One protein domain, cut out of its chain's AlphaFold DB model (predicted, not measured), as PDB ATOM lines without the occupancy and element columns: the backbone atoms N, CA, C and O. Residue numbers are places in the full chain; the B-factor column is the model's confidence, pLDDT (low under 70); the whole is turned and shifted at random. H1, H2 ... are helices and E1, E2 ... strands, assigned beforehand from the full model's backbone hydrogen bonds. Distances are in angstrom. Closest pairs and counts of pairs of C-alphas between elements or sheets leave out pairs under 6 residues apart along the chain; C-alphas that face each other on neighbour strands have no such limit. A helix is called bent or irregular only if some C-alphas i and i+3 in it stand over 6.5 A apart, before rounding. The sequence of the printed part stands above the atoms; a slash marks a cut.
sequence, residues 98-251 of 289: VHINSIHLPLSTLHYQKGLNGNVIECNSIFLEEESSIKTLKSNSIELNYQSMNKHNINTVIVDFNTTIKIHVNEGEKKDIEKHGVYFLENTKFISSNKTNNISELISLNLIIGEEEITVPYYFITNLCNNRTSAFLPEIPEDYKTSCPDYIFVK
ATOM      1  N   VAL A  98      23.515  33.647   7.541       92.62
ATOM      2  CA  VAL A  98      23.533  32.900   6.288       92.62
ATOM      3  C   VAL A  98      22.383  33.293   5.377       92.62
ATOM      4  O   VAL A  98      21.251  33.509   5.813       92.62
ATOM      5  N   HIS A  99      22.681  33.356   4.084       94.12
ATOM      6  CA  HIS A  99      21.690  33.479   3.030       94.12
ATOM      7  C   HIS A  99      21.489  32.124   2.353       94.12
ATOM      8  O   HIS A  99      22.435  31.550   1.805       94.12
ATOM      9  N   ILE A 100      20.258  31.613   2.400       93.81
ATOM     10  CA  ILE A 100      19.906  30.306   1.847       93.81
ATOM     11  C   ILE A 100      18.694  30.429   0.932       93.81
ATOM     12  O   ILE A 100      17.613  30.848   1.346       93.81
ATOM     13  N   ASN A 101      18.834  30.026  -0.328       91.38
ATOM     14  CA  ASN A 101      17.693  30.052  -1.241       91.38
ATOM     15  C   ASN A 101      16.693  28.926  -0.916       91.38
ATOM     16  O   ASN A 101      15.492  29.172  -0.816       91.38
ATOM     17  N   SER A 102      17.157  27.694  -0.707       92.44
ATOM     18  CA  SER A 102      16.257  26.581  -0.395       92.44
ATOM     19  C   SER A 102      16.837  25.553   0.575       92.44
ATOM     20  O   SER A 102      17.998  25.165   0.475       92.44
ATOM     21  N   ILE A 103      15.996  25.070   1.487       92.44
ATOM     22  CA  ILE A 103      16.231  23.865   2.288       92.44
ATOM     23  C   ILE A 103      14.984  22.997   2.197       92.44
ATOM     24  O   ILE A 103      13.878  23.488   2.424       92.44
ATOM     25  N   HIS A 104      15.167  21.716   1.886       90.31
ATOM     26  CA  HIS A 104      14.097  20.725   1.894       90.31
ATOM     27  C   HIS A 104      14.553  19.490   2.671       90.31
ATOM     28  O   HIS A 104      15.045  18.520   2.104       90.31
ATOM     29  N   LEU A 105      14.442  19.582   3.995       92.62
ATOM     30  CA  LEU A 105      14.944  18.609   4.959       92.62
ATOM     31  C   LEU A 105      13.866  18.289   6.008       92.62
ATOM     32  O   LEU A 105      14.049  18.583   7.188       92.62
ATOM     33  N   PRO A 106      12.718  17.708   5.616       88.62
ATOM     34  CA  PRO A 106      11.500  17.650   6.435       88.62
ATOM     35  C   PRO A 106      11.630  16.883   7.760       88.62
ATOM     36  O   PRO A 106      10.727  16.960   8.584       88.62
ATOM     37  N   LEU A 107      12.725  16.145   7.969       91.31
ATOM     38  CA  LEU A 107      13.009  15.398   9.201       91.31
ATOM     39  C   LEU A 107      14.060  16.075  10.095       91.31
ATOM     40  O   LEU A 107      14.268  15.647  11.228       91.31
ATOM     41  N   SER A 108      14.694  17.139   9.613       95.25
ATOM     42  CA  SER A 108      15.888  17.709  10.229       95.25
ATOM     43  C   SER A 108      15.576  18.837  11.202       95.25
ATOM     44  O   SER A 108      14.545  19.510  11.112       95.25
ATOM     45  N   THR A 109      16.511  19.057  12.120       97.62
ATOM     46  CA  THR A 109      16.522  20.157  13.078       97.62
ATOM     47  C   THR A 109      17.555  21.189  12.647       97.62
ATOM     48  O   THR A 109      18.727  20.869  12.445       97.62
ATOM     49  N   LEU A 110      17.112  22.434  12.504       97.81
ATOM     50  CA  LEU A 110      17.943  23.562  12.108       97.81
ATOM     51  C   LEU A 110      18.050  24.552  13.261       97.81
ATOM     52  O   LEU A 110      17.051  24.883  13.889       97.81
ATOM     53  N   HIS A 111      19.239  25.078  13.501       97.62
ATOM     54  CA  HIS A 111      19.466  26.105  14.505       97.62
ATOM     55  C   HIS A 111      20.270  27.252  13.889       97.62
ATOM     56  O   HIS A 111      21.369  27.041  13.390       97.62
ATOM     57  N   TYR A 112      19.723  28.467  13.912       95.75
ATOM     58  CA  TYR A 112      20.362  29.677  13.396       95.75
ATOM     59  C   TYR A 112      20.694  30.645  14.532       95.75
ATOM     60  O   TYR A 112      19.818  31.351  15.032       95.75
ATOM     61  N   GLN A 113      21.977  30.717  14.890       93.62
ATOM     62  CA  GLN A 113      22.460  31.511  16.027       93.62
ATOM     63  C   GLN A 113      22.596  33.004  15.704       93.62
ATOM     64  O   GLN A 113      22.379  33.861  16.552       93.62
ATOM     65  N   LYS A 114      22.981  33.339  14.467       92.06
ATOM     66  CA  LYS A 114      23.267  34.724  14.032       92.06
ATOM     67  C   LYS A 114      22.307  35.258  12.975       92.06
ATOM     68  O   LYS A 114      22.575  36.283  12.353       92.06
ATOM     69  N   GLY A 115      21.194  34.560  12.788       89.31
ATOM     70  CA  GLY A 115      20.151  34.933  11.847       89.31
ATOM     71  C   GLY A 115      20.203  34.195  10.514       89.31
ATOM     72  O   GLY A 115      21.166  33.508  10.169       89.31
ATOM     73  N   LEU A 116      19.118  34.343   9.761       94.25
ATOM     74  CA  LEU A 116      18.868  33.645   8.503       94.25
ATOM     75  C   LEU A 116      18.184  34.581   7.512       94.25
ATOM     76  O   LEU A 116      17.167  35.187   7.836       94.25
ATOM     77  N   ASN A 117      18.670  34.623   6.277       96.06
ATOM     78  CA  ASN A 117      17.914  35.123   5.135       96.06
ATOM     79  C   ASN A 117      17.547  33.948   4.220       96.06
ATOM     80  O   ASN A 117      18.380  33.455   3.461       96.06
ATOM     81  N   GLY A 118      16.317  33.458   4.344       94.75
ATOM     82  CA  GLY A 118      15.826  32.252   3.688       94.75
ATOM     83  C   GLY A 118      14.725  32.540   2.669       94.75
ATOM     84  O   GLY A 118      13.759  33.231   2.985       94.75
ATOM     85  N   ASN A 119      14.777  31.958   1.468       94.88
ATOM     86  CA  ASN A 119      13.607  32.007   0.575       94.88
ATOM     87  C   ASN A 119      12.604  30.892   0.900       94.88
ATOM     88  O   ASN A 119      11.446  31.180   1.198       94.88
ATOM     89  N   VAL A 120      13.017  29.626   0.852       96.50
ATOM     90  CA  VAL A 120      12.138  28.484   1.157       96.50
ATOM     91  C   VAL A 120      12.835  27.545   2.126       96.50
ATOM     92  O   VAL A 120      13.872  26.983   1.797       96.50
ATOM     93  N   ILE A 121      12.255  27.358   3.306       96.94
ATOM     94  CA  ILE A 121      12.801  26.490   4.345       96.94
ATOM     95  C   ILE A 121      11.741  25.462   4.723       96.94
ATOM     96  O   ILE A 121      10.677  25.823   5.218       96.94
ATOM     97  N   GLU A 122      12.033  24.187   4.497       95.88
ATOM     98  CA  GLU A 122      11.237  23.060   4.973       95.88
ATOM     99  C   GLU A 122      12.099  22.163   5.859       95.88
ATOM    100  O   GLU A 122      13.141  21.668   5.427       95.88
ATOM    101  N   CYS A 123      11.671  21.986   7.107       96.00
ATOM    102  CA  CYS A 123      12.378  21.207   8.121       96.00
ATOM    103  C   CYS A 123      11.416  20.607   9.150       96.00
ATOM    104  O   CYS A 123      10.243  20.967   9.164       96.00
ATOM    105  N   ASN A 124      11.883  19.720  10.032       96.19
ATOM    106  CA  ASN A 124      11.052  19.246  11.142       96.19
ATOM    107  C   ASN A 124      10.995  20.273  12.276       96.19
ATOM    108  O   ASN A 124       9.915  20.588  12.767       96.19
ATOM    109  N   SER A 125      12.156  20.797  12.672       97.38
ATOM    110  CA  SER A 125      12.285  21.789  13.739       97.38
ATOM    111  C   SER A 125      13.259  22.889  13.334       97.38
ATOM    112  O   SER A 125      14.276  22.612  12.696       97.38
ATOM    113  N   ILE A 126      12.961  24.129  13.706       97.69
ATOM    114  CA  ILE A 126      13.841  25.275  13.502       97.69
ATOM    115  C   ILE A 126      13.914  26.130  14.763       97.69
ATOM    116  O   ILE A 126      12.881  26.524  15.294       97.69
ATOM    117  N   PHE A 127      15.127  26.463  15.197       97.12
ATOM    118  CA  PHE A 127      15.377  27.463  16.228       97.12
ATOM    119  C   PHE A 127      16.010  28.709  15.608       97.12
ATOM    120  O   PHE A 127      17.065  28.631  14.970       97.12
ATOM    121  N   LEU A 128      15.349  29.855  15.775       95.88
ATOM    122  CA  LEU A 128      15.830  31.162  15.332       95.88
ATOM    123  C   LEU A 128      16.194  32.003  16.563       95.88
ATOM    124  O   LEU A 128      15.313  32.557  17.222       95.88
ATOM    125  N   GLU A 129      17.486  32.109  16.880       93.62
ATOM    126  CA  GLU A 129      17.934  32.871  18.057       93.62
ATOM    127  C   GLU A 129      17.873  34.387  17.825       93.62
ATOM    128  O   GLU A 129      17.405  35.149  18.679       93.62
ATOM    129  N   GLU A 130      18.347  34.823  16.657       91.88
ATOM    130  CA  GLU A 130      18.491  36.225  16.256       91.88
ATOM    131  C   GLU A 130      17.641  36.556  15.011       91.88
ATOM    132  O   GLU A 130      16.913  35.720  14.477       91.88
ATOM    133  N   GLU A 131      17.709  37.806  14.544       92.00
ATOM    134  CA  GLU A 131      16.919  38.324  13.419       92.00
ATOM    135  C   GLU A 131      16.919  37.392  12.199       92.00
ATOM    136  O   GLU A 131      17.941  36.848  11.793       92.00
ATOM    137  N   SER A 132      15.745  37.186  11.602       94.25
ATOM    138  CA  SER A 132      15.599  36.312  10.438       94.25
ATOM    139  C   SER A 132      14.615  36.899   9.438       94.25
ATOM    140  O   SER A 132      13.582  37.430   9.824       94.25
ATOM    141  N   SER A 133      14.906  36.755   8.152       96.19
ATOM    142  CA  SER A 133      14.015  37.088   7.046       96.19
ATOM    143  C   SER A 133      13.740  35.816   6.257       96.19
ATOM    144  O   SER A 133      14.624  35.326   5.561       96.19
ATOM    145  N   ILE A 134      12.534  35.262   6.365       97.19
ATOM    146  CA  ILE A 134      12.154  34.016   5.693       97.19
ATOM    147  C   ILE A 134      10.929  34.259   4.818       97.19
ATOM    148  O   ILE A 134       9.880  34.687   5.293       97.19
ATOM    149  N   LYS A 135      11.006  33.958   3.522       97.19
ATOM    150  CA  LYS A 135       9.839  34.129   2.644       97.19
ATOM    151  C   LYS A 135       8.796  33.025   2.857       97.19
ATOM    152  O   LYS A 135       7.618  33.340   3.004       97.19
ATOM    153  N   THR A 136       9.210  31.764   2.914       97.50
ATOM    154  CA  THR A 136       8.320  30.632   3.193       97.50
ATOM    155  C   THR A 136       8.983  29.669   4.166       97.50
ATOM    156  O   THR A 136      10.064  29.157   3.878       97.50
ATOM    157  N   LEU A 137       8.312  29.391   5.280       97.25
ATOM    158  CA  LEU A 137       8.725  28.411   6.278       97.25
ATOM    159  C   LEU A 137       7.675  27.305   6.396       97.25
ATOM    160  O   LEU A 137       6.495  27.592   6.568       97.25
ATOM    161  N   LYS A 138       8.107  26.049   6.345       96.38
ATOM    162  CA  LYS A 138       7.313  24.878   6.710       96.38
ATOM    163  C   LYS A 138       8.073  24.103   7.779       96.38
ATOM    164  O   LYS A 138       9.198  23.667   7.539       96.38
ATOM    165  N   SER A 139       7.482  23.980   8.958       95.88
ATOM    166  CA  SER A 139       8.095  23.263  10.071       95.88
ATOM    167  C   SER A 139       7.045  22.771  11.051       95.88
ATOM    168  O   SER A 139       6.027  23.436  11.231       95.88
ATOM    169  N   ASN A 140       7.306  21.630  11.691       95.31
ATOM    170  CA  ASN A 140       6.460  21.119  12.767       95.31
ATOM    171  C   ASN A 140       6.762  21.817  14.097       95.31
ATOM    172  O   ASN A 140       5.907  21.839  14.975       95.31
ATOM    173  N   SER A 141       7.959  22.381  14.268       96.69
ATOM    174  CA  SER A 141       8.367  23.064  15.496       96.69
ATOM    175  C   SER A 141       9.153  24.326  15.166       96.69
ATOM    176  O   SER A 141      10.236  24.254  14.596       96.69
ATOM    177  N   ILE A 142       8.616  25.486  15.534       96.56
ATOM    178  CA  ILE A 142       9.276  26.780  15.344       96.56
ATOM    179  C   ILE A 142       9.598  27.342  16.717       96.56
ATOM    180  O   ILE A 142       8.699  27.703  17.474       96.56
ATOM    181  N   GLU A 143      10.880  27.417  17.024       96.19
ATOM    182  CA  GLU A 143      11.409  27.862  18.301       96.19
ATOM    183  C   GLU A 143      12.015  29.259  18.164       96.19
ATOM    184  O   GLU A 143      12.732  29.547  17.202       96.19
ATOM    185  N   LEU A 144      11.688  30.141  19.109       95.06
ATOM    186  CA  LEU A 144      12.056  31.557  19.108       95.06
ATOM    187  C   LEU A 144      12.465  31.999  20.516       95.06
ATOM    188  O   LEU A 144      11.969  31.469  21.512       95.06
ATOM    189  N   ASN A 145      13.286  33.044  20.612       92.75
ATOM    190  CA  ASN A 145      13.502  33.745  21.878       92.75
ATOM    191  C   ASN A 145      12.484  34.879  22.037       92.75
ATOM    192  O   ASN A 145      12.307  35.693  21.127       92.75
ATOM    193  N   TYR A 146      11.870  35.011  23.217       90.88
ATOM    194  CA  TYR A 146      10.890  36.073  23.483       90.88
ATOM    195  C   TYR A 146      11.433  37.482  23.182       90.88
ATOM    196  O   TYR A 146      10.742  38.327  22.623       90.88
ATOM    197  N   GLN A 147      12.712  37.735  23.467       87.44
ATOM    198  CA  GLN A 147      13.339  39.048  23.267       87.44
ATOM    199  C   GLN A 147      13.647  39.390  21.801       87.44
ATOM    200  O   GLN A 147      13.829  40.566  21.465       87.44
ATOM    201  N   SER A 148      13.739  38.391  20.921       87.06
ATOM    202  CA  SER A 148      14.005  38.580  19.489       87.06
ATOM    203  C   SER A 148      12.809  38.239  18.606       87.06
ATOM    204  O   SER A 148      12.877  38.525  17.414       87.06
ATOM    205  N   MET A 149      11.685  37.766  19.164       86.62
ATOM    206  CA  MET A 149      10.531  37.302  18.381       86.62
ATOM    207  C   MET A 149      10.004  38.340  17.369       86.62
ATOM    208  O   MET A 149       9.619  37.990  16.256       86.62
ATOM    209  N   ASN A 150      10.059  39.630  17.716       84.25
ATOM    210  CA  ASN A 150       9.610  40.734  16.852       84.25
ATOM    211  C   ASN A 150      10.638  41.149  15.786       84.25
ATOM    212  O   ASN A 150      10.367  42.029  14.975       84.25
ATOM    213  N   LYS A 151      11.834  40.554  15.802       89.38
ATOM    214  CA  LYS A 151      12.884  40.779  14.802       89.38
ATOM    215  C   LYS A 151      12.792  39.785  13.649       89.38
ATOM    216  O   LYS A 151      13.462  39.982  12.644       89.38
ATOM    217  N   HIS A 152      12.000  38.720  13.763       91.38
ATOM    218  CA  HIS A 152      11.827  37.783  12.657       91.38
ATOM    219  C   HIS A 152      10.718  38.264  11.723       91.38
ATOM    220  O   HIS A 152       9.584  38.499  12.133       91.38
ATOM    221  N   ASN A 153      11.052  38.365  10.445       92.62
ATOM    222  CA  ASN A 153      10.130  38.641   9.365       92.62
ATOM    223  C   ASN A 153       9.908  37.357   8.561       92.62
ATOM    224  O   ASN A 153      10.750  36.969   7.751       92.62
ATOM    225  N   ILE A 154       8.785  36.680   8.798       94.50
ATOM    226  CA  ILE A 154       8.426  35.451   8.084       94.50
ATOM    227  C   ILE A 154       7.192  35.735   7.230       94.50
ATOM    228  O   ILE A 154       6.108  35.907   7.766       94.50
ATOM    229  N   ASN A 155       7.294  35.779   5.902       94.69
ATOM    230  CA  ASN A 155       6.136  36.187   5.087       94.69
ATOM    231  C   ASN A 155       5.029  35.124   5.074       94.69
ATOM    232  O   ASN A 155       3.839  35.444   5.020       94.69
ATOM    233  N   THR A 156       5.392  33.841   5.051       94.94
ATOM    234  CA  THR A 156       4.430  32.738   5.009       94.94
ATOM    235  C   THR A 156       4.899  31.562   5.848       94.94
ATOM    236  O   THR A 156       6.019  31.083   5.673       94.94
ATOM    237  N   VAL A 157       4.012  31.065   6.706       94.94
ATOM    238  CA  VAL A 157       4.192  29.820   7.457       94.94
ATOM    239  C   VAL A 157       3.193  28.791   6.938       94.94
ATOM    240  O   VAL A 157       1.981  29.024   6.948       94.94
ATOM    241  N   ILE A 158       3.709  27.663   6.457       94.06
ATOM    242  CA  ILE A 158       2.926  26.487   6.088       94.06
ATOM    243  C   ILE A 158       2.813  25.601   7.319       94.06
ATOM    244  O   ILE A 158       3.818  25.183   7.888       94.06
ATOM    245  N   VAL A 159       1.575  25.333   7.701       91.31
ATOM    246  CA  VAL A 159       1.202  24.646   8.928       91.31
ATOM    247  C   VAL A 159       0.693  23.254   8.576       91.31
ATOM    248  O   VAL A 159      -0.279  23.110   7.819       91.31
ATOM    249  N   ASP A 160       1.339  22.251   9.159       86.44
ATOM    250  CA  ASP A 160       0.908  20.856   9.138       86.44
ATOM    251  C   ASP A 160       0.234  20.498  10.474       86.44
ATOM    252  O   ASP A 160       0.175  21.305  11.406       86.44
ATOM    253  N   PHE A 161      -0.337  19.297  10.562       78.75
ATOM    254  CA  PHE A 161      -0.986  18.822  11.785       78.75
ATOM    255  C   PHE A 161       0.026  18.789  12.946       78.75
ATOM    256  O   PHE A 161       1.092  18.199  12.797       78.75
ATOM    257  N   ASN A 162      -0.327  19.385  14.092       83.38
ATOM    258  CA  ASN A 162       0.511  19.514  15.297       83.38
ATOM    259  C   ASN A 162       1.743  20.429  15.163       83.38
ATOM    260  O   ASN A 162       2.778  20.165  15.775       83.38
ATOM    261  N   THR A 163       1.641  21.519  14.403       92.56
ATOM    262  CA  THR A 163       2.700  22.536  14.412       92.56
ATOM    263  C   THR A 163       2.786  23.170  15.803       92.56
ATOM    264  O   THR A 163       1.786  23.614  16.353       92.56
ATOM    265  N   THR A 164       3.970  23.236  16.397       95.19
ATOM    266  CA  THR A 164       4.179  23.850  17.711       95.19
ATOM    267  C   THR A 164       5.044  25.091  17.565       95.19
ATOM    268  O   THR A 164       6.108  25.053  16.950       95.19
ATOM    269  N   ILE A 165       4.598  26.197  18.150       95.56
ATOM    270  CA  ILE A 165       5.439  27.369  18.370       95.56
ATOM    271  C   ILE A 165       6.018  27.253  19.773       95.56
ATOM    272  O   ILE A 165       5.270  27.109  20.739       95.56
ATOM    273  N   LYS A 166       7.340  27.303  19.888       96.25
ATOM    274  CA  LYS A 166       8.054  27.267  21.162       96.25
ATOM    275  C   LYS A 166       8.694  28.619  21.427       96.25
ATOM    276  O   LYS A 166       9.349  29.173  20.546       96.25
ATOM    277  N   ILE A 167       8.507  29.162  22.623       95.56
ATOM    278  CA  ILE A 167       9.087  30.456  22.995       95.56
ATOM    279  C   ILE A 167       9.912  30.293  24.263       95.56
ATOM    280  O   ILE A 167       9.379  29.934  25.314       95.56
ATOM    281  N   HIS A 168      11.205  30.589  24.167       95.50
ATOM    282  CA  HIS A 168      12.089  30.687  25.326       95.50
ATOM    283  C   HIS A 168      11.775  31.942  26.119       95.50
ATOM    284  O   HIS A 168      11.808  33.051  25.573       95.50
ATOM    285  N   VAL A 169      11.482  31.754  27.403       95.25
ATOM    286  CA  VAL A 169      11.082  32.812  28.331       95.25
ATOM    287  C   VAL A 169      11.736  32.621  29.694       95.25
ATOM    288  O   VAL A 169      12.022  31.509  30.134       95.25
ATOM    289  N   ASN A 170      11.927  33.719  30.416       94.00
ATOM    290  CA  ASN A 170      12.168  33.681  31.855       94.00
ATOM    291  C   ASN A 170      10.850  33.735  32.654       94.00
ATOM    292  O   ASN A 170       9.779  34.011  32.121       94.00
ATOM    293  N   GLU A 171      10.923  33.524  33.970       90.88
ATOM    294  CA  GLU A 171       9.755  33.547  34.870       90.88
ATOM    295  C   GLU A 171       8.972  34.875  34.873       90.88
ATOM    296  O   GLU A 171       7.770  34.898  35.136       90.88
ATOM    297  N   GLY A 172       9.639  36.002  34.609       90.06
ATOM    298  CA  GLY A 172       8.980  37.302  34.483       90.06
ATOM    299  C   GLY A 172       8.189  37.419  33.180       90.06
ATOM    300  O   GLY A 172       7.030  37.822  33.202       90.06
ATOM    301  N   GLU A 173       8.803  37.015  32.069       92.19
ATOM    302  CA  GLU A 173       8.198  36.985  30.731       92.19
ATOM    303  C   GLU A 173       7.029  35.993  30.676       92.19
ATOM    304  O   GLU A 173       5.970  36.323  30.150       92.19
ATOM    305  N   LYS A 174       7.163  34.825  31.319       91.69
ATOM    306  CA  LYS A 174       6.070  33.859  31.490       91.69
ATOM    307  C   LYS A 174       4.842  34.507  32.123       91.69
ATOM    308  O   LYS A 174       3.757  34.386  31.575       91.69
ATOM    309  N   LYS A 175       5.003  35.222  33.243       89.19
ATOM    310  CA  LYS A 175       3.887  35.905  33.927       89.19
ATOM    311  C   LYS A 175       3.218  36.961  33.052       89.19
ATOM    312  O   LYS A 175       2.017  37.188  33.178       89.19
ATOM    313  N   ASP A 176       3.994  37.630  32.205       88.38
ATOM    314  CA  ASP A 176       3.463  38.627  31.281       88.38
ATOM    315  C   ASP A 176       2.642  37.972  30.162       88.38
ATOM    316  O   ASP A 176       1.495  38.361  29.938       88.38
ATOM    317  N   ILE A 177       3.172  36.905  29.553       89.06
ATOM    318  CA  ILE A 177       2.447  36.075  28.580       89.06
ATOM    319  C   ILE A 177       1.199  35.459  29.216       89.06
ATOM    320  O   ILE A 177       0.143  35.443  28.591       89.06
ATOM    321  N   GLU A 178       1.293  35.015  30.472       87.56
ATOM    322  CA  GLU A 178       0.174  34.435  31.214       87.56
ATOM    323  C   GLU A 178      -1.022  35.383  31.319       87.56
ATOM    324  O   GLU A 178      -2.180  34.960  31.302       87.56
ATOM    325  N   LYS A 179      -0.729  36.680  31.415       85.19
ATOM    326  CA  LYS A 179      -1.717  37.735  31.604       85.19
ATOM    327  C   LYS A 179      -2.209  38.339  30.291       85.19
ATOM    328  O   LYS A 179      -3.376  38.714  30.203       85.19
ATOM    329  N   HIS A 180      -1.328  38.497  29.307       84.12
ATOM    330  CA  HIS A 180      -1.603  39.286  28.102       84.12
ATOM    331  C   HIS A 180      -1.582  38.467  26.804       84.12
ATOM    332  O   HIS A 180      -1.951  38.990  25.752       84.12
ATOM    333  N   GLY A 181      -1.186  37.195  26.863       88.31
ATOM    334  CA  GLY A 181      -0.874  36.394  25.688       88.31
ATOM    335  C   GLY A 181       0.453  36.799  25.044       88.31
ATOM    336  O   GLY A 181       1.238  37.569  25.596       88.31
ATOM    337  N   VAL A 182       0.713  36.272  23.850       88.94
ATOM    338  CA  VAL A 182       1.903  36.602  23.060       88.94
ATOM    339  C   VAL A 182       1.515  36.927  21.627       88.94
ATOM    340  O   VAL A 182       0.775  36.192  20.979       88.94
ATOM    341  N   TYR A 183       2.033  38.044  21.134       85.81
ATOM    342  CA  TYR A 183       1.841  38.519  19.771       85.81
ATOM    343  C   TYR A 183       3.158  38.360  19.039       85.81
ATOM    344  O   TYR A 183       4.203  38.740  19.563       85.81
ATOM    345  N   PHE A 184       3.114  37.761  17.856       81.00
ATOM    346  CA  PHE A 184       4.328  37.395  17.144       81.00
ATOM    347  C   PHE A 184       4.088  37.364  15.639       81.00
ATOM    348  O   PHE A 184       2.951  37.209  15.180       81.00
ATOM    349  N   LEU A 185       5.193  37.476  14.891       76.50
ATOM    350  CA  LEU A 185       5.230  37.309  13.439       76.50
ATOM    351  C   LEU A 185       4.264  38.269  12.719       76.50
ATOM    352  O   LEU A 185       3.265  37.883  12.103       76.50
ATOM    353  N   GLU A 186       4.565  39.564  12.837       82.75
ATOM    354  CA  GLU A 186       3.829  40.612  12.134       82.75
ATOM    355  C   GLU A 186       3.873  40.401  10.614       82.75
ATOM    356  O   GLU A 186       4.904  40.085  10.024       82.75
ATOM    357  N   ASN A 187       2.740  40.645   9.965       83.81
ATOM    358  CA  ASN A 187       2.510  40.502   8.530       83.81
ATOM    359  C   ASN A 187       2.750  39.080   7.991       83.81
ATOM    360  O   ASN A 187       2.868  38.888   6.779       83.81
ATOM    361  N   THR A 188       2.762  38.074   8.866       90.19
ATOM    362  CA  THR A 188       2.905  36.671   8.482       90.19
ATOM    363  C   THR A 188       1.575  36.060   8.081       90.19
ATOM    364  O   THR A 188       0.588  36.082   8.818       90.19
ATOM    365  N   LYS A 189       1.562  35.426   6.908       91.38
ATOM    366  CA  LYS A 189       0.427  34.632   6.450       91.38
ATOM    367  C   LYS A 189       0.588  33.177   6.877       91.38
ATOM    368  O   LYS A 189       1.501  32.495   6.422       91.38
ATOM    369  N   PHE A 190      -0.349  32.672   7.667       91.06
ATOM    370  CA  PHE A 190      -0.430  31.246   7.974       91.06
ATOM    371  C   PHE A 190      -1.316  30.547   6.940       91.06
ATOM    372  O   PHE A 190      -2.401  31.036   6.612       91.06
ATOM    373  N   ILE A 191      -0.857  29.416   6.403       91.06
ATOM    374  CA  ILE A 191      -1.620  28.571   5.478       91.06
ATOM    375  C   ILE A 191      -1.513  27.107   5.892       91.06
ATOM    376  O   ILE A 191      -0.448  26.658   6.290       91.06
ATOM    377  N   SER A 192      -2.597  26.343   5.768       89.19
ATOM    378  CA  SER A 192      -2.547  24.892   5.980       89.19
ATOM    379  C   SER A 192      -2.133  24.169   4.698       89.19
ATOM    380  O   SER A 192      -2.675  24.458   3.626       89.19
ATOM    381  N   SER A 193      -1.241  23.183   4.803       84.62
ATOM    382  CA  SER A 193      -0.898  22.283   3.687       84.62
ATOM    383  C   SER A 193      -2.104  21.502   3.157       84.62
ATOM    384  O   SER A 193      -2.269  21.348   1.946       84.62
ATOM    385  N   ASN A 194      -3.009  21.103   4.053       81.81
ATOM    386  CA  ASN A 194      -4.236  20.372   3.739       81.81
ATOM    387  C   ASN A 194      -5.400  21.289   3.329       81.81
ATOM    388  O   ASN A 194      -6.530  20.826   3.182       81.81
ATOM    389  N   LYS A 195      -5.142  22.592   3.135       75.50
ATOM    390  CA  LYS A 195      -6.134  23.608   2.734       75.50
ATOM    391  C   LYS A 195      -7.340  23.716   3.677       75.50
ATOM    392  O   LYS A 195      -8.393  24.199   3.261       75.50
ATOM    393  N   THR A 196      -7.207  23.293   4.937       79.19
ATOM    394  CA  THR A 196      -8.214  23.628   5.948       79.19
ATOM    395  C   THR A 196      -8.119  25.109   6.293       79.19
ATOM    396  O   THR A 196      -7.032  25.689   6.342       79.19
ATOM    397  N   ASN A 197      -9.275  25.718   6.542       71.56
ATOM    398  CA  ASN A 197      -9.355  27.098   7.005       71.56
ATOM    399  C   ASN A 197      -9.156  27.209   8.525       71.56
ATOM    400  O   ASN A 197      -8.912  28.306   9.019       71.56
ATOM    401  N   ASN A 198      -9.247  26.097   9.267       81.56
ATOM    402  CA  ASN A 198      -9.155  26.104  10.725       81.56
ATOM    403  C   ASN A 198      -7.711  25.904  11.201       81.56
ATOM    404  O   ASN A 198      -7.348  24.866  11.745       81.56
ATOM    405  N   ILE A 199      -6.863  26.897  10.931       83.88
ATOM    406  CA  ILE A 199      -5.437  26.859  11.292       83.88
ATOM    407  C   ILE A 199      -5.251  26.830  12.815       83.88
ATOM    408  O   ILE A 199      -4.305  26.220  13.299       83.88
ATOM    409  N   SER A 200      -6.168  27.437  13.570       82.75
ATOM    410  CA  SER A 200      -6.106  27.529  15.031       82.75
ATOM    411  C   SER A 200      -6.083  26.178  15.747       82.75
ATOM    412  O   SER A 200      -5.530  26.091  16.833       82.75
ATOM    413  N   GLU A 201      -6.637  25.126  15.141       83.94
ATOM    414  CA  GLU A 201      -6.606  23.763  15.694       83.94
ATOM    415  C   GLU A 201      -5.315  23.004  15.361       83.94
ATOM    416  O   GLU A 201      -5.064  21.936  15.912       83.94
ATOM    417  N   LEU A 202      -4.504  23.529  14.440       87.06
ATOM    418  CA  LEU A 202      -3.278  22.883  13.979       87.06
ATOM    419  C   LEU A 202      -2.027  23.403  14.687       87.06
ATOM    420  O   LEU A 202      -0.963  22.814  14.494       87.06
ATOM    421  N   ILE A 203      -2.146  24.497  15.449       91.62
ATOM    422  CA  ILE A 203      -1.016  25.164  16.095       91.62
ATOM    423  C   ILE A 203      -1.197  25.231  17.609       91.62
ATOM    424  O   ILE A 203      -2.217  25.712  18.095       91.62
ATOM    425  N   SER A 204      -0.169  24.820  18.347       93.12
ATOM    426  CA  SER A 204      -0.060  24.987  19.799       93.12
ATOM    427  C   SER A 204       1.096  25.914  20.184       93.12
ATOM    428  O   SER A 204       2.013  26.160  19.395       93.12
ATOM    429  N   LEU A 205       1.052  26.420  21.419       94.94
ATOM    430  CA  LEU A 205       2.127  27.191  22.038       94.94
ATOM    431  C   LEU A 205       2.737  26.405  23.197       94.94
ATOM    432  O   LEU A 205       2.025  26.013  24.126       94.94
ATOM    433  N   ASN A 206       4.060  26.278  23.182       96.12
ATOM    434  CA  ASN A 206       4.843  25.819  24.318       96.12
ATOM    435  C   ASN A 206       5.793  26.932  24.784       96.12
ATOM    436  O   ASN A 206       6.393  27.644  23.977       96.12
ATOM    437  N   LEU A 207       5.939  27.086  26.096       96.06
ATOM    438  CA  LEU A 207       6.926  27.970  26.711       96.06
ATOM    439  C   LEU A 207       8.089  27.131  27.231       96.06
ATOM    440  O   LEU A 207       7.858  26.116  27.888       96.06
ATOM    441  N   ILE A 208       9.316  27.561  26.951       95.94
ATOM    442  CA  ILE A 208      10.537  26.920  27.443       95.94
ATOM    443  C   ILE A 208      11.131  27.797  28.546       95.94
ATOM    444  O   ILE A 208      11.409  28.975  28.313       95.94
ATOM    445  N   ILE A 209      11.312  27.231  29.742       93.62
ATOM    446  CA  ILE A 209      11.880  27.906  30.916       93.62
ATOM    447  C   ILE A 209      13.044  27.067  31.435       93.62
ATOM    448  O   ILE A 209      12.854  26.037  32.083       93.62
ATOM    449  N   GLY A 210      14.270  27.509  31.154       89.12
ATOM    450  CA  GLY A 210      15.449  26.686  31.419       89.12
ATOM    451  C   GLY A 210      15.383  25.397  30.599       89.12
ATOM    452  O   GLY A 210      15.451  25.451  29.378       89.12
ATOM    453  N   GLU A 211      15.234  24.255  31.269       87.56
ATOM    454  CA  GLU A 211      15.108  22.935  30.629       87.56
ATOM    455  C   GLU A 211      13.657  22.420  30.581       87.56
ATOM    456  O   GLU A 211      13.395  21.357  30.020       87.56
ATOM    457  N   GLU A 212      12.701  23.145  31.173       92.50
ATOM    458  CA  GLU A 212      11.299  22.728  31.222       92.50
ATOM    459  C   GLU A 212      10.511  23.270  30.027       92.50
ATOM    460  O   GLU A 212      10.567  24.461  29.720       92.50
ATOM    461  N   GLU A 213       9.720  22.404  29.391       95.06
ATOM    462  CA  GLU A 213       8.786  22.767  28.324       95.06
ATOM    463  C   GLU A 213       7.342  22.640  28.832       95.06
ATOM    464  O   GLU A 213       6.919  21.580  29.299       95.06
ATOM    465  N   ILE A 214       6.576  23.729  28.742       93.50
ATOM    466  CA  ILE A 214       5.207  23.826  29.255       93.50
ATOM    467  C   ILE A 214       4.260  24.138  28.104       93.50
ATOM    468  O   ILE A 214       4.346  25.202  27.494       93.50
ATOM    469  N   THR A 215       3.301  23.252  27.845       92.56
ATOM    470  CA  THR A 215       2.211  23.539  26.905       92.56
ATOM    471  C   THR A 215       1.189  24.474  27.529       92.56
ATOM    472  O   THR A 215       0.681  24.224  28.623       92.56
ATOM    473  N   VAL A 216       0.860  25.539  26.802       91.12
ATOM    474  CA  VAL A 216      -0.080  26.562  27.252       91.12
ATOM    475  C   VAL A 216      -1.391  26.426  26.471       91.12
ATOM    476  O   VAL A 216      -1.359  26.366  25.240       91.12
ATOM    477  N   PRO A 217      -2.561  26.373  27.139       90.12
ATOM    478  CA  PRO A 217      -3.850  26.136  26.488       90.12
ATOM    479  C   PRO A 217      -4.411  27.417  25.843       90.12
ATOM    480  O   PRO A 217      -5.512  27.853  26.169       90.12
ATOM    481  N   TYR A 218      -3.635  28.062  24.972       91.31
ATOM    482  CA  TYR A 218      -4.000  29.334  24.348       91.31
ATOM    483  C   TYR A 218      -4.632  29.171  22.984       91.31
ATOM    484  O   TYR A 218      -4.322  28.258  22.222       91.31
ATOM    485  N   TYR A 219      -5.495  30.127  22.661       89.12
ATOM    486  CA  TYR A 219      -6.128  30.217  21.362       89.12
ATOM    487  C   TYR A 219      -5.172  30.882  20.384       89.12
ATOM    488  O   TYR A 219      -4.796  32.042  20.568       89.12
ATOM    489  N   PHE A 220      -4.804  30.162  19.325       90.94
ATOM    490  CA  PHE A 220      -4.106  30.769  18.204       90.94
ATOM    491  C   PHE A 220      -5.087  31.571  17.353       90.94
ATOM    492  O   PHE A 220      -6.074  31.038  16.841       90.94
ATOM    493  N   ILE A 221      -4.805  32.853  17.175       87.81
ATOM    494  CA  ILE A 221      -5.647  33.775  16.425       87.81
ATOM    495  C   ILE A 221      -4.791  34.438  15.359       87.81
ATOM    496  O   ILE A 221      -3.757  35.036  15.647       87.81
ATOM    497  N   THR A 222      -5.249  34.350  14.115       84.69
ATOM    498  CA  THR A 222      -4.629  35.027  12.973       84.69
ATOM    499  C   THR A 222      -5.448  36.241  12.566       84.69
ATOM    500  O   THR A 222      -6.618  36.372  12.927       84.69
ATOM    501  N   ASN A 223      -4.846  37.103  11.748       76.75
ATOM    502  CA  ASN A 223      -5.504  38.261  11.150       76.75
ATOM    503  C   ASN A 223      -5.984  39.326  12.155       76.75
ATOM    504  O   ASN A 223      -6.873  40.125  11.846       76.75
ATOM    505  N   LEU A 224      -5.364  39.382  13.334       79.44
ATOM    506  CA  LEU A 224      -5.590  40.457  14.289       79.44
ATOM    507  C   LEU A 224      -5.093  41.787  13.714       79.44
ATOM    508  O   LEU A 224      -4.214  41.834  12.845       79.44
ATOM    509  N   CYS A 225      -5.648  42.885  14.220       75.88
ATOM    510  CA  CYS A 225      -5.199  44.232  13.886       75.88
ATOM    511  C   CYS A 225      -5.278  44.586  12.405       75.88
ATOM    512  O   CYS A 225      -4.293  45.022  11.809       75.88
ATOM    513  N   ASN A 226      -6.464  44.429  11.811       73.88
ATOM    514  CA  ASN A 226      -6.675  44.590  10.370       73.88
ATOM    515  C   ASN A 226      -5.732  43.704   9.537       73.88
ATOM    516  O   ASN A 226      -5.096  44.177   8.596       73.88
ATOM    517  N   ASN A 227      -5.659  42.416   9.883       71.75
ATOM    518  CA  ASN A 227      -4.841  41.410   9.203       71.75
ATOM    519  C   ASN A 227      -3.322  41.653   9.281       71.75
ATOM    520  O   ASN A 227      -2.591  41.269   8.369       71.75
ATOM    521  N   ARG A 228      -2.847  42.311  10.343       75.88
ATOM    522  CA  ARG A 228      -1.427  42.651  10.512       75.88
ATOM    523  C   ARG A 228      -0.656  41.680  11.381       75.88
ATOM    524  O   ARG A 228       0.557  41.650  11.259       75.88
ATOM    525  N   THR A 229      -1.297  40.931  12.272       84.06
ATOM    526  CA  THR A 229      -0.555  40.078  13.212       84.06
ATOM    527  C   THR A 229      -1.317  38.818  13.585       84.06
ATOM    528  O   THR A 229      -2.536  38.723  13.400       84.06
ATOM    529  N   SER A 230      -0.577  37.866  14.140       87.50
ATOM    530  CA  SER A 230      -1.109  36.700  14.836       87.50
ATOM    531  C   SER A 230      -0.750  36.768  16.320       87.50
ATOM    532  O   SER A 230       0.150  37.510  16.724       87.50
ATOM    533  N   ALA A 231      -1.483  36.020  17.139       89.69
ATOM    534  CA  ALA A 231      -1.242  35.932  18.570       89.69
ATOM    535  C   ALA A 231      -1.705  34.592  19.141       89.69
ATOM    536  O   ALA A 231      -2.583  33.934  18.580       89.69
ATOM    537  N   PHE A 232      -1.150  34.235  20.291       91.56
ATOM    538  CA  PHE A 232      -1.734  33.265  21.206       91.56
ATOM    539  C   PHE A 232      -2.297  34.005  22.407       91.56
ATOM    540  O   PHE A 232      -1.541  34.654  23.131       91.56
ATOM    541  N   LEU A 233      -3.608  33.909  22.617       90.12
ATOM    542  CA  LEU A 233      -4.294  34.606  23.702       90.12
ATOM    543  C   LEU A 233      -4.922  33.612  24.691       90.12
ATOM    544  O   LEU A 233      -5.416  32.563  24.263       90.12
ATOM    545  N   PRO A 234      -4.946  33.940  25.998       86.88
ATOM    546  CA  PRO A 234      -5.621  33.123  27.009       86.88
ATOM    547  C   PRO A 234      -7.137  33.060  26.793       86.88
ATOM    548  O   PRO A 234      -7.775  32.080  27.164       86.88
ATOM    549  N   GLU A 235      -7.709  34.087  26.163       85.44
ATOM    550  CA  GLU A 235      -9.135  34.195  25.878       85.44
ATOM    551  C   GLU A 235      -9.365  34.678  24.444       85.44
ATOM    552  O   GLU A 235      -8.540  35.379  23.851       85.44
ATOM    553  N   ILE A 236     -10.510  34.295  23.882       84.06
ATOM    554  CA  ILE A 236     -10.936  34.709  22.548       84.06
ATOM    555  C   ILE A 236     -11.495  36.145  22.632       84.06
ATOM    556  O   ILE A 236     -12.459  36.366  23.365       84.06
ATOM    557  N   PRO A 237     -10.950  37.122  21.884       79.88
ATOM    558  CA  PRO A 237     -11.434  38.496  21.884       79.88
ATOM    559  C   PRO A 237     -12.800  38.611  21.192       79.88
ATOM    560  O   PRO A 237     -13.087  37.891  20.235       79.88
ATOM    561  N   GLU A 238     -13.624  39.564  21.636       78.25
ATOM    562  CA  GLU A 238     -14.977  39.781  21.095       78.25
ATOM    563  C   GLU A 238     -14.976  40.204  19.612       78.25
ATOM    564  O   GLU A 238     -15.841  39.773  18.848       78.25
ATOM    565  N   ASP A 239     -13.990  41.005  19.180       77.31
ATOM    566  CA  ASP A 239     -13.798  41.386  17.771       77.31
ATOM    567  C   ASP A 239     -12.328  41.280  17.344       77.31
ATOM    568  O   ASP A 239     -11.511  42.169  17.592       77.31
ATOM    569  N   TYR A 240     -11.996  40.211  16.623       72.94
ATOM    570  CA  TYR A 240     -10.649  39.943  16.115       72.94
ATOM    571  C   TYR A 240     -10.086  41.058  15.215       72.94
ATOM    572  O   TYR A 240      -8.874  41.257  15.159       72.94
ATOM    573  N   LYS A 241     -10.932  41.798  14.482       64.31
ATOM    574  CA  LYS A 241     -10.442  42.788  13.506       64.31
ATOM    575  C   LYS A 241      -9.956  44.069  14.171       64.31
ATOM    576  O   LYS A 241      -9.034  44.701  13.650       64.31
ATOM    577  N   THR A 242     -10.568  44.438  15.294       61.97
ATOM    578  CA  THR A 242     -10.340  45.717  15.983       61.97
ATOM    579  C   THR A 242      -9.634  45.567  17.329       61.97
ATOM    580  O   THR A 242      -9.099  46.553  17.835       61.97
ATOM    581  N   SER A 243      -9.559  44.350  17.879       64.69
ATOM    582  CA  SER A 243      -8.853  44.063  19.130       64.69
ATOM    583  C   SER A 243      -7.340  44.090  18.926       64.69
ATOM    584  O   SER A 243      -6.706  43.072  18.644       64.69
ATOM    585  N   CYS A 244      -6.763  45.280  19.068       66.94
ATOM    586  CA  CYS A 244      -5.326  45.494  19.172       66.94
ATOM    587  C   CYS A 244      -4.992  46.045  20.545       66.94
ATOM    588  O   CYS A 244      -5.600  47.036  20.952       66.94
ATOM    589  N   PRO A 245      -3.993  45.495  21.238       63.00
ATOM    590  CA  PRO A 245      -3.461  46.169  22.398       63.00
ATOM    591  C   PRO A 245      -2.709  47.424  21.960       63.00
ATOM    592  O   PRO A 245      -1.822  47.366  21.104       63.00
ATOM    593  N   ASP A 246      -3.035  48.555  22.586       52.62
ATOM    594  CA  ASP A 246      -2.419  49.852  22.290       52.62
ATOM    595  C   ASP A 246      -0.888  49.829  22.431       52.62
ATOM    596  O   ASP A 246      -0.214  50.618  21.779       52.62
ATOM    597  N   TYR A 247      -0.325  48.915  23.234       55.47
ATOM    598  CA  TYR A 247       1.110  48.817  23.523       55.47
ATOM    599  C   TYR A 247       1.951  48.119  22.439       55.47
ATOM    600  O   TYR A 247       3.170  48.273  22.448       55.47
ATOM    601  N   ILE A 248       1.346  47.390  21.494       51.09
ATOM    602  CA  ILE A 248       2.090  46.606  20.482       51.09
ATOM    603  C   ILE A 248       2.596  47.484  19.337       51.09
ATOM    604  O   ILE A 248       3.694  47.282  18.829       51.09
ATOM    605  N   PHE A 249       1.848  48.529  18.976       47.03
ATOM    606  CA  PHE A 249       2.254  49.472  17.926       47.03
ATOM    607  C   PHE A 249       3.029  50.680  18.448       47.03
ATOM    608  O   PHE A 249       3.428  51.550  17.663       47.03
ATOM    609  N   VAL A 250       3.289  50.745  19.756       37.56
ATOM    610  CA  VAL A 250       4.206  51.739  20.302       37.56
ATOM    611  C   VAL A 250       5.612  51.240  20.006       37.56
ATOM    612  O   VAL A 250       6.271  50.639  20.850       37.56
ATOM    613  N   LYS A 251       6.108  51.555  18.795       37.47
ATOM    614  CA  LYS A 251       7.551  51.771  18.586       37.47
ATOM    615  C   LYS A 251       8.056  52.444  19.851       37.47
ATOM    616  O   LYS A 251       7.387  53.415  20.218       37.47
TER     617      LYS A 251
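This is residues 98 to 251 of the 289 residues of an uncharacterized protein of Entamoeba nuttalli (strain P19) (UniProt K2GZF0). The chain is wound in stacked turns, a short solenoid: strands E1, E2, E3, E5 and E8 make one wall, and the bent-back parts of E1 and E2 with E4, E6 and E9 make a second. At the E8 and E9 end, the small antiparallel sheet E7, E12, E11 packs on those strands as a cap, partly face to face with the large sheet, while H1 packs outside on E9. The printed part has 154 residues, with named elements in the order E1 to E6, H1, E7 to E11, H2, E12; the class is mostly strand. The large sheet is branched and parallel but for E9 and E10. The whole is compact, with a radius of gyration of the C-alphas of 14.7 A and spans of 40 by 36 by 30 A.

In the large sheet, E1, residues 98 to 112, starts at C-alpha 98 (23.533, 32.900, 6.288) and bends by 163 degrees at residue 102; its ends are 8.4 A apart. E2, 116 to 128, bends by 156 degrees at residue 121. E3 is 132 to 138, E4 141 to 145, E5 152 to 159 with 17.3 A, E6 163 to 168 with 16.5 A, E8 189 to 192, E9 203 to 209 with 19.8 A, and E10 212 to 216. The other sheet has E7, 182 to 184, E11, 219 to 223, and E12, 229 to 233, ending at C-alpha 233 (-4.294, 34.606, 23.702). H1 is 171 to 180, 14.4 A; H2 is 224 to 227.

E1 lies on one side of E2, N 100 to O 117 being 2.8 A; on the other side are E3, N 118 to O 133 at 2.8 A, and E4, N 126 to O 141 at 2.9 A. Parallel pairs go on with E3 and E5, N 134 to O 153 at 2.8 A; E5 and E8, N 157 to O 189 at 2.9 A; E4 and E6, N 142 to O 164 at 2.9 A; and E6 and E9, N 165 to O 204 at 2.9 A. E9 and E10 form a hairpin, N 207 to O 214 at 2.8 A. The two sheets form a sandwich, two sheets face to face, 9.8 A between the facing parts, their strands at 60 degrees. In the small sheet, N 182 and O 232 of E7 and E12 are 2.9 A apart, and N 221 and O 231 of E11 and E12 2.8 A. H1 is on the large sheet at a height over the sheet of 10.0 A, over E9 and along it at 10 degrees on the local plane; the closest C-alphas, Glu 171 and Ile 209, are 7.2 A apart. It only grazes the small sheet. H2 is on neither sheet; its closest C-alphas to E12, Leu 224 and Ser 230, are 5.9 A apart. Each O i to N i+4 pair in H1 is within hydrogen-bond range; H2 is too short for one.

The C-alphas farthest apart, of Val 98 and Glu 238, are 41.8 A apart. The printed part has no cut and no long link. Residues 234 to 251 hold no named element, and residues 241 to 251 are under pLDDT 70; the mean of the printed part is 87.5.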